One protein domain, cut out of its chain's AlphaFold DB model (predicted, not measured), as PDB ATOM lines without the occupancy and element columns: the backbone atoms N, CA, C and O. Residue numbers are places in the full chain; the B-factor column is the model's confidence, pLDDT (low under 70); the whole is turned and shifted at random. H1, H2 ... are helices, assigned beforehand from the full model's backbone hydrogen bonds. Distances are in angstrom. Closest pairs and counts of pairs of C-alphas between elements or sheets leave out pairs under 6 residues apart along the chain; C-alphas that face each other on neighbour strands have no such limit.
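What this domain is: This is residues 26 to 93 of the 335 residues of the protein "homeobox-containing protein 1" of Notothenia coriiceps (black rockcod) (UniProt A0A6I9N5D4). Three long helices, H1, H2 and H4, form an open zigzag, with H1 and H2 meeting near their ends in a corner and short H3 at the turn where the chain folds back into H4. Residues 26 to 61 and 80 to 93 stand free. The 68 printed residues hold four named helices, H1 to H4, and no named strand; the class is all helix. The whole is extended, with a radius of gyration of the C-alphas of 17.2 A, and flat, spanning 45 by 35 by 16 A.

Where its parts are: H1, residues 26 to 42, begins with C-alpha 26 at (-9.256, 55.669, -50.025) and is 24.6 A long. H2, residues 46 to 62, measures 24.2 A. H3 is residues 65 to 70, 8.7 A. H4, residues 75 to 92, measures 25.7 A and ends with C-alpha 92 at (-46.791, 33.133, -30.499).

How they stand to each other: H1 and H2 are close but not clearly touching, about perpendicular at 77 degrees; their closest C-alphas, of Met 42 and Ile 48, are 6.4 A apart. H2 and H3 are likewise close but not clearly touching, at 81 degrees, with the closest C-alphas, of Thr 62 and Ala 68, 5.8 A apart. H2 and H4 are only just apart, at 8.2 A. Every O i to N i+4 pair is within hydrogen-bond range in H2 and H3, against 12 of 13 in H1 and 12 of 14 in H4.

The domain as a whole: The farthest C-alphas, of His 26 and Glu 93, are 51.6 A apart. The printed part has no cut, and its three links are tight. Residues 26 to 29 and 81 to 93 have pLDDT under 70.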
ATOM      1  N   HIS A  26      -9.537  57.114 -50.012       53.16
ATOM      2  CA  HIS A  26      -9.256  55.669 -50.025       53.16
ATOM      3  C   HIS A  26     -10.161  54.870 -49.066       53.16
ATOM      4  O   HIS A  26     -10.669  53.813 -49.421       53.16
ATOM      5  N   VAL A  27     -10.445  55.399 -47.870       51.53
ATOM      6  CA  VAL A  27     -11.399  54.765 -46.933       51.53
ATOM      7  C   VAL A  27     -12.810  54.749 -47.534       51.53
ATOM      8  O   VAL A  27     -13.582  53.818 -47.309       51.53
ATOM      9  N   HIS A  28     -13.136  55.750 -48.357       54.81
ATOM     10  CA  HIS A  28     -14.435  55.861 -49.007       54.81
ATOM     11  C   HIS A  28     -14.690  54.777 -50.074       54.81
ATOM     12  O   HIS A  28     -15.851  54.413 -50.270       54.81
ATOM     13  N   CYS A  29     -13.662  54.224 -50.736       69.31
ATOM     14  CA  CYS A  29     -13.868  53.111 -51.672       69.31
ATOM     15  C   CYS A  29     -14.081  51.780 -50.932       69.31
ATOM     16  O   CYS A  29     -15.017  51.057 -51.268       69.31
ATOM     17  N   PHE A  30     -13.318  51.505 -49.869       74.94
ATOM     18  CA  PHE A  30     -13.478  50.283 -49.075       74.94
ATOM     19  C   PHE A  30     -14.813  50.258 -48.314       74.94
ATOM     20  O   PHE A  30     -15.541  49.271 -48.377       74.94
ATOM     21  N   ASN A  31     -15.216  51.373 -47.691       76.25
ATOM     22  CA  ASN A  31     -16.538  51.477 -47.061       76.25
ATOM     23  C   ASN A  31     -17.687  51.368 -48.080       76.25
ATOM     24  O   ASN A  31     -18.745  50.837 -47.747       76.25
ATOM     25  N   HIS A  32     -17.496  51.829 -49.321       78.00
ATOM     26  CA  HIS A  32     -18.488  51.643 -50.382       78.00
ATOM     27  C   HIS A  32     -18.558  50.182 -50.856       78.00
ATOM     28  O   HIS A  32     -19.655  49.659 -51.023       78.00
ATOM     29  N   GLN A  33     -17.419  49.494 -50.993       76.44
ATOM     30  CA  GLN A  33     -17.371  48.058 -51.290       76.44
ATOM     31  C   GLN A  33     -18.033  47.228 -50.179       76.44
ATOM     32  O   GLN A  33     -18.888  46.401 -50.480       76.44
ATOM     33  N   LEU A  34     -17.724  47.499 -48.906       78.81
ATOM     34  CA  LEU A  34     -18.399  46.869 -47.765       78.81
ATOM     35  C   LEU A  34     -19.910  47.128 -47.786       78.81
ATOM     36  O   LEU A  34     -20.686  46.194 -47.613       78.81
ATOM     37  N   HIS A  35     -20.343  48.364 -48.053       82.44
ATOM     38  CA  HIS A  35     -21.763  48.691 -48.194       82.44
ATOM     39  C   HIS A  35     -22.435  47.891 -49.321       82.44
ATOM     40  O   HIS A  35     -23.508  47.335 -49.099       82.44
ATOM     41  N   LEU A  36     -21.809  47.786 -50.498       83.44
ATOM     42  CA  LEU A  36     -22.338  47.004 -51.620       83.44
ATOM     43  C   LEU A  36     -22.418  45.506 -51.294       83.44
ATOM     44  O   LEU A  36     -23.434  44.885 -51.593       83.44
ATOM     45  N   VAL A  37     -21.396  44.934 -50.646       85.38
ATOM     46  CA  VAL A  37     -21.389  43.524 -50.216       85.38
ATOM     47  C   VAL A  37     -22.480  43.260 -49.174       85.38
ATOM     48  O   VAL A  37     -23.231  42.299 -49.316       85.38
ATOM     49  N   VAL A  38     -22.614  44.129 -48.167       82.75
ATOM     50  CA  VAL A  38     -23.649  44.019 -47.125       82.75
ATOM     51  C   VAL A  38     -25.049  44.139 -47.728       82.75
ATOM     52  O   VAL A  38     -25.889  43.284 -47.467       82.75
ATOM     53  N   VAL A  39     -25.300  45.140 -48.581       82.50
ATOM     54  CA  VAL A  39     -26.597  45.294 -49.263       82.50
ATOM     55  C   VAL A  39     -26.894  44.088 -50.150       82.50
ATOM     56  O   VAL A  39     -27.993  43.556 -50.072       82.50
ATOM     57  N   HIS A  40     -25.934  43.608 -50.946       82.06
ATOM     58  CA  HIS A  40     -26.153  42.464 -51.833       82.06
ATOM     59  C   HIS A  40     -26.448  41.169 -51.060       82.06
ATOM     60  O   HIS A  40     -27.388  40.460 -51.407       82.06
ATOM     61  N   ALA A  41     -25.708  40.895 -49.979       81.06
ATOM     62  CA  ALA A  41     -25.965  39.749 -49.108       81.06
ATOM     63  C   ALA A  41     -27.343  39.840 -48.426       81.06
ATOM     64  O   ALA A  41     -28.067  38.850 -48.366       81.06
ATOM     65  N   MET A  42     -27.736  41.031 -47.964       80.06
ATOM     66  CA  MET A  42     -29.046  41.265 -47.342       80.06
ATOM     67  C   MET A  42     -30.205  41.193 -48.347       80.06
ATOM     68  O   MET A  42     -31.267  40.689 -48.004       80.06
ATOM     69  N   SER A  43     -30.003  41.627 -49.595       78.62
ATOM     70  CA  SER A  43     -30.970  41.467 -50.695       78.62
ATOM     71  C   SER A  43     -31.110  40.024 -51.199       78.62
ATOM     72  O   SER A  43     -31.988  39.760 -52.015       78.62
ATOM     73  N   GLY A  44     -30.274  39.091 -50.732       81.00
ATOM     74  CA  GLY A  44     -30.459  37.658 -50.966       81.00
ATOM     75  C   GLY A  44     -31.528  37.013 -50.074       81.00
ATOM     76  O   GLY A  44     -31.974  35.909 -50.377       81.00
ATOM     77  N   GLU A  45     -31.954  37.683 -48.996       85.06
ATOM     78  CA  GLU A  45     -32.868  37.135 -47.987       85.06
ATOM     79  C   GLU A  45     -34.195  37.910 -47.936       85.06
ATOM     80  O   GLU A  45     -34.254  39.079 -47.540       85.06
ATOM     81  N   ARG A  46     -35.293  37.230 -48.281       82.62
ATOM     82  CA  ARG A  46     -36.641  37.820 -48.318       82.62
ATOM     83  C   ARG A  46     -37.116  38.261 -46.939       82.62
ATOM     84  O   ARG A  46     -37.732  39.314 -46.838       82.62
ATOM     85  N   ALA A  47     -36.765  37.536 -45.874       80.19
ATOM     86  CA  ALA A  47     -37.132  37.938 -44.513       80.19
ATOM     87  C   ALA A  47     -36.549  39.316 -44.124       80.19
ATOM     88  O   ALA A  47     -37.160  40.061 -43.355       80.19
ATOM     89  N   ILE A  48     -35.386  39.680 -44.680       78.88
ATOM     90  CA  ILE A  48     -34.759  40.991 -44.473       78.88
ATOM     91  C   ILE A  48     -35.454  42.061 -45.329       78.88
ATOM     92  O   ILE A  48     -35.730  43.154 -44.829       78.88
ATOM     93  N   GLU A  49     -35.790  41.757 -46.587       79.50
ATOM     94  CA  GLU A  49     -36.569  42.661 -47.445       79.50
ATOM     95  C   GLU A  49     -37.958  42.968 -46.851       79.50
ATOM     96  O   GLU A  49     -38.345  44.137 -46.766       79.50
ATOM     97  N   ASP A  50     -38.684  41.955 -46.372       80.88
ATOM     98  CA  ASP A  50     -39.989  42.108 -45.721       80.88
ATOM     99  C   ASP A  50     -39.891  42.974 -44.455       80.88
ATOM    100  O   ASP A  50     -40.672  43.914 -44.279       80.88
ATOM    101  N   PHE A  51     -38.880  42.738 -43.609       81.50
ATOM    102  CA  PHE A  51     -38.613  43.565 -42.430       81.50
ATOM    103  C   PHE A  51     -38.401  45.043 -42.798       81.50
ATOM    104  O   PHE A  51     -39.050  45.929 -42.231       81.50
ATOM    105  N   PHE A  52     -37.554  45.342 -43.790       81.12
ATOM    106  CA  PHE A  52     -37.326  46.727 -44.212       81.12
ATOM    107  C   PHE A  52     -38.525  47.352 -44.934       81.12
ATOM    108  O   PHE A  52     -38.749  48.558 -44.785       81.12
ATOM    109  N   ASN A  53     -39.340  46.569 -45.647       84.69
ATOM    110  CA  ASN A  53     -40.628  47.017 -46.175       84.69
ATOM    111  C   ASN A  53     -41.573  47.447 -45.043       84.69
ATOM    112  O   ASN A  53     -42.093  48.568 -45.078       84.69
ATOM    113  N   ILE A  54     -41.730  46.625 -44.000       83.62
ATOM    114  CA  ILE A  54     -42.548  46.935 -42.816       83.62
ATOM    115  C   ILE A  54     -42.038  48.208 -42.120       83.62
ATOM    116  O   ILE A  54     -42.819  49.133 -41.875       83.62
ATOM    117  N   CYS A  55     -40.727  48.327 -41.878       80.62
ATOM    118  CA  CYS A  55     -40.128  49.533 -41.294       80.62
ATOM    119  C   CYS A  55     -40.361  50.794 -42.148       80.62
ATOM    120  O   CYS A  55     -40.636  51.869 -41.613       80.62
ATOM    121  N   ASN A  56     -40.288  50.678 -43.477       81.38
ATOM    122  CA  ASN A  56     -40.514  51.779 -44.417       81.38
ATOM    123  C   ASN A  56     -41.995  52.210 -44.444       81.38
ATOM    124  O   ASN A  56     -42.294  53.405 -44.439       81.38
ATOM    125  N   VAL A  57     -42.936  51.257 -44.407       84.44
ATOM    126  CA  VAL A  57     -44.379  51.530 -44.272       84.44
ATOM    127  C   VAL A  57     -44.681  52.227 -42.942       84.44
ATOM    128  O   VAL A  57     -45.367  53.252 -42.939       84.44
ATOM    129  N   LEU A  58     -44.110  51.746 -41.833       82.38
ATOM    130  CA  LEU A  58     -44.244  52.366 -40.513       82.38
ATOM    131  C   LEU A  58     -43.709  53.807 -40.506       82.38
ATOM    132  O   LEU A  58     -44.420  54.723 -40.100       82.38
ATOM    133  N   TYR A  59     -42.501  54.033 -41.025       79.75
ATOM    134  CA  TYR A  59     -41.890  55.363 -41.137       79.75
ATOM    135  C   TYR A  59     -42.718  56.334 -42.000       79.75
ATOM    136  O   TYR A  59     -42.893  57.503 -41.648       79.75
ATOM    137  N   LYS A  60     -43.278  55.856 -43.120       82.38
ATOM    138  CA  LYS A  60     -44.191  56.638 -43.973       82.38
ATOM    139  C   LYS A  60     -45.506  56.969 -43.264       82.38
ATOM    140  O   LYS A  60     -46.058  58.041 -43.501       82.38
ATOM    141  N   PHE A  61     -46.015  56.077 -42.413       83.38
ATOM    142  CA  PHE A  61     -47.217  56.316 -41.616       83.38
ATOM    143  C   PHE A  61     -46.974  57.360 -40.518       83.38
ATOM    144  O   PHE A  61     -47.711  58.342 -40.443       83.38
ATOM    145  N   THR A  62     -45.920  57.195 -39.717       78.56
ATOM    146  CA  THR A  62     -45.623  58.067 -38.566       78.56
ATOM    147  C   THR A  62     -45.234  59.486 -38.979       78.56
ATOM    148  O   THR A  62     -45.529  60.433 -38.257       78.56
ATOM    149  N   ARG A  63     -44.661  59.665 -40.178       80.31
ATOM    150  CA  ARG A  63     -44.362  60.986 -40.757       80.31
ATOM    151  C   ARG A  63     -45.547  61.719 -41.402       80.31
ATOM    152  O   ARG A  63     -45.350  62.846 -41.861       80.31
ATOM    153  N   LYS A  64     -46.757  61.148 -41.458       85.62
ATOM    154  CA  LYS A  64     -47.946  61.900 -41.912       85.62
ATOM    155  C   LYS A  64     -48.213  63.054 -40.933       85.62
ATOM    156  O   LYS A  64     -48.237  62.778 -39.739       85.62
ATOM    157  N   PRO A  65     -48.466  64.305 -41.373       77.19
ATOM    158  CA  PRO A  65     -48.575  65.452 -40.459       77.19
ATOM    159  C   PRO A  65     -49.599  65.273 -39.330       77.19
ATOM    160  O   PRO A  65     -49.318  65.621 -38.189       77.19
ATOM    161  N   THR A  66     -50.748  64.658 -39.622       78.69
ATOM    162  CA  THR A  66     -51.785  64.333 -38.629       78.69
ATOM    163  C   THR A  66     -51.321  63.304 -37.595       78.69
ATOM    164  O   THR A  66     -51.634  63.434 -36.418       78.69
ATOM    165  N   VAL A  67     -50.540  62.303 -38.007       76.06
ATOM    166  CA  VAL A  67     -49.980  61.280 -37.110       76.06
ATOM    167  C   VAL A  67     -48.834  61.879 -36.292       76.06
ATOM    168  O   VAL A  67     -48.837  61.780 -35.070       76.06
ATOM    169  N   ALA A  68     -47.906  62.584 -36.939       72.25
ATOM    170  CA  ALA A  68     -46.781  63.251 -36.289       72.25
ATOM    171  C   ALA A  68     -47.225  64.293 -35.246       72.25
ATOM    172  O   ALA A  68     -46.576  64.421 -34.214       72.25
ATOM    173  N   ALA A  69     -48.339  65.000 -35.474       75.25
ATOM    174  CA  ALA A  69     -48.895  65.950 -34.512       75.25
ATOM    175  C   ALA A  69     -49.419  65.271 -33.231       75.25
ATOM    176  O   ALA A  69     -49.170  65.781 -32.140       75.25
ATOM    177  N   HIS A  70     -50.102  64.125 -33.357       73.00
ATOM    178  CA  HIS A  70     -50.664  63.375 -32.224       73.00
ATOM    179  C   HIS A  70     -49.652  62.469 -31.501       73.00
ATOM    180  O   HIS A  70     -49.824  62.198 -30.317       73.00
ATOM    181  N   TYR A  71     -48.603  61.998 -32.184       72.25
ATOM    182  CA  TYR A  71     -47.654  61.009 -31.657       72.25
ATOM    183  C   TYR A  71     -46.239  61.580 -31.471       72.25
ATOM    184  O   TYR A  71     -45.250  60.998 -31.915       72.25
ATOM    185  N   GLN A  72     -46.149  62.727 -30.796       70.44
ATOM    186  CA  GLN A  72     -44.878  63.373 -30.444       70.44
ATOM    187  C   GLN A  72     -44.200  62.708 -29.230       70.44
ATOM    188  O   GLN A  72     -44.860  62.112 -28.373       70.44
ATOM    189  N   GLY A  73     -42.871  62.833 -29.145       73.62
ATOM    190  CA  GLY A  73     -42.061  62.290 -28.046       73.62
ATOM    191  C   GLY A  73     -42.199  60.772 -27.876       73.62
ATOM    192  O   GLY A  73     -42.372  60.033 -28.847       73.62
ATOM    193  N   ASN A  74     -42.174  60.300 -26.626       72.00
ATOM    194  CA  ASN A  74     -42.293  58.873 -26.294       72.00
ATOM    195  C   ASN A  74     -43.681  58.274 -26.614       72.00
ATOM    196  O   ASN A  74     -43.843  57.058 -26.552       72.00
ATOM    197  N   THR A  75     -44.681  59.079 -26.997       77.06
ATOM    198  CA  THR A  75     -46.062  58.617 -27.251       77.06
ATOM    199  C   THR A  75     -46.132  57.536 -28.331       77.06
ATOM    200  O   THR A  75     -46.862  56.557 -28.171       77.06
ATOM    201  N   LEU A  76     -45.346  57.673 -29.407       73.56
ATOM    202  CA  LEU A  76     -45.259  56.656 -30.457       73.56
ATOM    203  C   LEU A  76     -44.618  55.362 -29.936       73.56
ATOM    204  O   LEU A  76     -45.186  54.289 -30.126       73.56
ATOM    205  N   LYS A  77     -43.466  55.473 -29.258       71.25
ATOM    206  CA  LYS A  77     -42.742  54.346 -28.647       71.25
ATOM    207  C   LYS A  77     -43.678  53.551 -27.727       71.25
ATOM    208  O   LYS A  77     -43.878  52.362 -27.947       71.25
ATOM    209  N   ARG A  78     -44.349  54.238 -26.795       71.75
ATOM    210  CA  ARG A  78     -45.295  53.637 -25.847       71.75
ATOM    211  C   ARG A  78     -46.471  52.945 -26.544       71.75
ATOM    212  O   ARG A  78     -46.862  51.871 -26.109       71.75
ATOM    213  N   LEU A  79     -47.028  53.507 -27.625       72.38
ATOM    214  CA  LEU A  79     -48.113  52.842 -28.363       72.38
ATOM    215  C   LEU A  79     -47.637  51.554 -29.050       72.38
ATOM    216  O   LEU A  79     -48.360  50.557 -29.015       72.38
ATOM    217  N   LEU A  80     -46.445  51.567 -29.654       72.31
ATOM    218  CA  LEU A  80     -45.839  50.382 -30.269       72.31
ATOM    219  C   LEU A  80     -45.594  49.293 -29.213       72.31
ATOM    220  O   LEU A  80     -46.042  48.161 -29.389       72.31
ATOM    221  N   GLU A  81     -44.967  49.656 -28.093       69.00
ATOM    222  CA  GLU A  81     -44.638  48.737 -26.999       69.00
ATOM    223  C   GLU A  81     -45.886  48.140 -26.332       69.00
ATOM    224  O   GLU A  81     -45.939  46.937 -26.088       69.00
ATOM    225  N   GLN A  82     -46.918  48.951 -26.086       65.88
ATOM    226  CA  GLN A  82     -48.155  48.499 -25.440       65.88
ATOM    227  C   GLN A  82     -49.043  47.666 -26.374       65.88
ATOM    228  O   GLN A  82     -49.612  46.662 -25.951       65.88
ATOM    229  N   ARG A  83     -49.197  48.064 -27.648       65.38
ATOM    230  CA  ARG A  83     -50.172  47.424 -28.551       65.38
ATOM    231  C   ARG A  83     -49.586  46.348 -29.448       65.38
ATOM    232  O   ARG A  83     -50.272  45.363 -29.697       65.38
ATOM    233  N   TRP A  84     -48.376  46.520 -29.976       64.12
ATOM    234  CA  TRP A  84     -47.826  45.579 -30.960       64.12
ATOM    235  C   TRP A  84     -46.998  44.474 -30.313       64.12
ATOM    236  O   TRP A  84     -47.167  43.325 -30.709       64.12
ATOM    237  N   THR A  85     -46.225  44.756 -29.260       61.62
ATOM    238  CA  THR A  85     -45.563  43.690 -28.483       61.62
ATOM    239  C   THR A  85     -46.595  42.774 -27.822       61.62
ATOM    240  O   THR A  85     -46.504  41.558 -27.954       61.62
ATOM    241  N   GLY A  86     -47.640  43.344 -27.206       57.09
ATOM    242  CA  GLY A  86     -48.737  42.572 -26.608       57.09
ATOM    243  C   GLY A  86     -49.492  41.700 -27.620       57.09
ATOM    244  O   GLY A  86     -49.731  40.522 -27.357       57.09
ATOM    245  N   MET A  87     -49.805  42.231 -28.810       56.72
ATOM    246  CA  MET A  87     -50.408  41.434 -29.889       56.72
ATOM    247  C   MET A  87     -49.466  40.351 -30.435       56.72
ATOM    248  O   MET A  87     -49.949  39.285 -30.802       56.72
ATOM    249  N   PHE A  88     -48.152  40.595 -30.485       54.62
ATOM    250  CA  PHE A  88     -47.164  39.599 -30.915       54.62
ATOM    251  C   PHE A  88     -47.047  38.449 -29.904       54.62
ATOM    252  O   PHE A  88     -47.134  37.287 -30.290       54.62
ATOM    253  N   GLN A  89     -46.973  38.765 -28.606       55.00
ATOM    254  CA  GLN A  89     -46.983  37.777 -27.519       55.00
ATOM    255  C   GLN A  89     -48.255  36.908 -27.567       55.00
ATOM    256  O   GLN A  89     -48.192  35.687 -27.466       55.00
ATOM    257  N   GLN A  90     -49.411  37.535 -27.824       51.47
ATOM    258  CA  GLN A  90     -50.688  36.856 -28.065       51.47
ATOM    259  C   GLN A  90     -50.784  36.163 -29.437       51.47
ATOM    260  O   GLN A  90     -51.855  35.660 -29.772       51.47
ATOM    261  N   CYS A  91     -49.738  36.151 -30.262       52.56
ATOM    262  CA  CYS A  91     -49.699  35.451 -31.548       52.56
ATOM    263  C   CYS A  91     -48.753  34.239 -31.522       52.56
ATOM    264  O   CYS A  91     -49.032  33.257 -32.204       52.56
ATOM    265  N   GLU A  92     -47.688  34.281 -30.712       53.66
ATOM    266  CA  GLU A  92     -46.791  33.133 -30.499       53.66
ATOM    267  C   GLU A  92     -47.440  31.983 -29.718       53.66
ATOM    268  O   GLU A  92     -47.063  30.829 -29.921       53.66
ATOM    269  N   GLU A  93     -48.410  32.254 -28.835       53.16
ATOM    270  CA  GLU A  93     -49.086  31.184 -28.094       53.16
ATOM    271  C   GLU A  93     -49.944  30.318 -29.046       53.16
ATOM    272  O   GLU A  93     -50.896  30.827 -29.657       53.16
TER     273      GLU A  93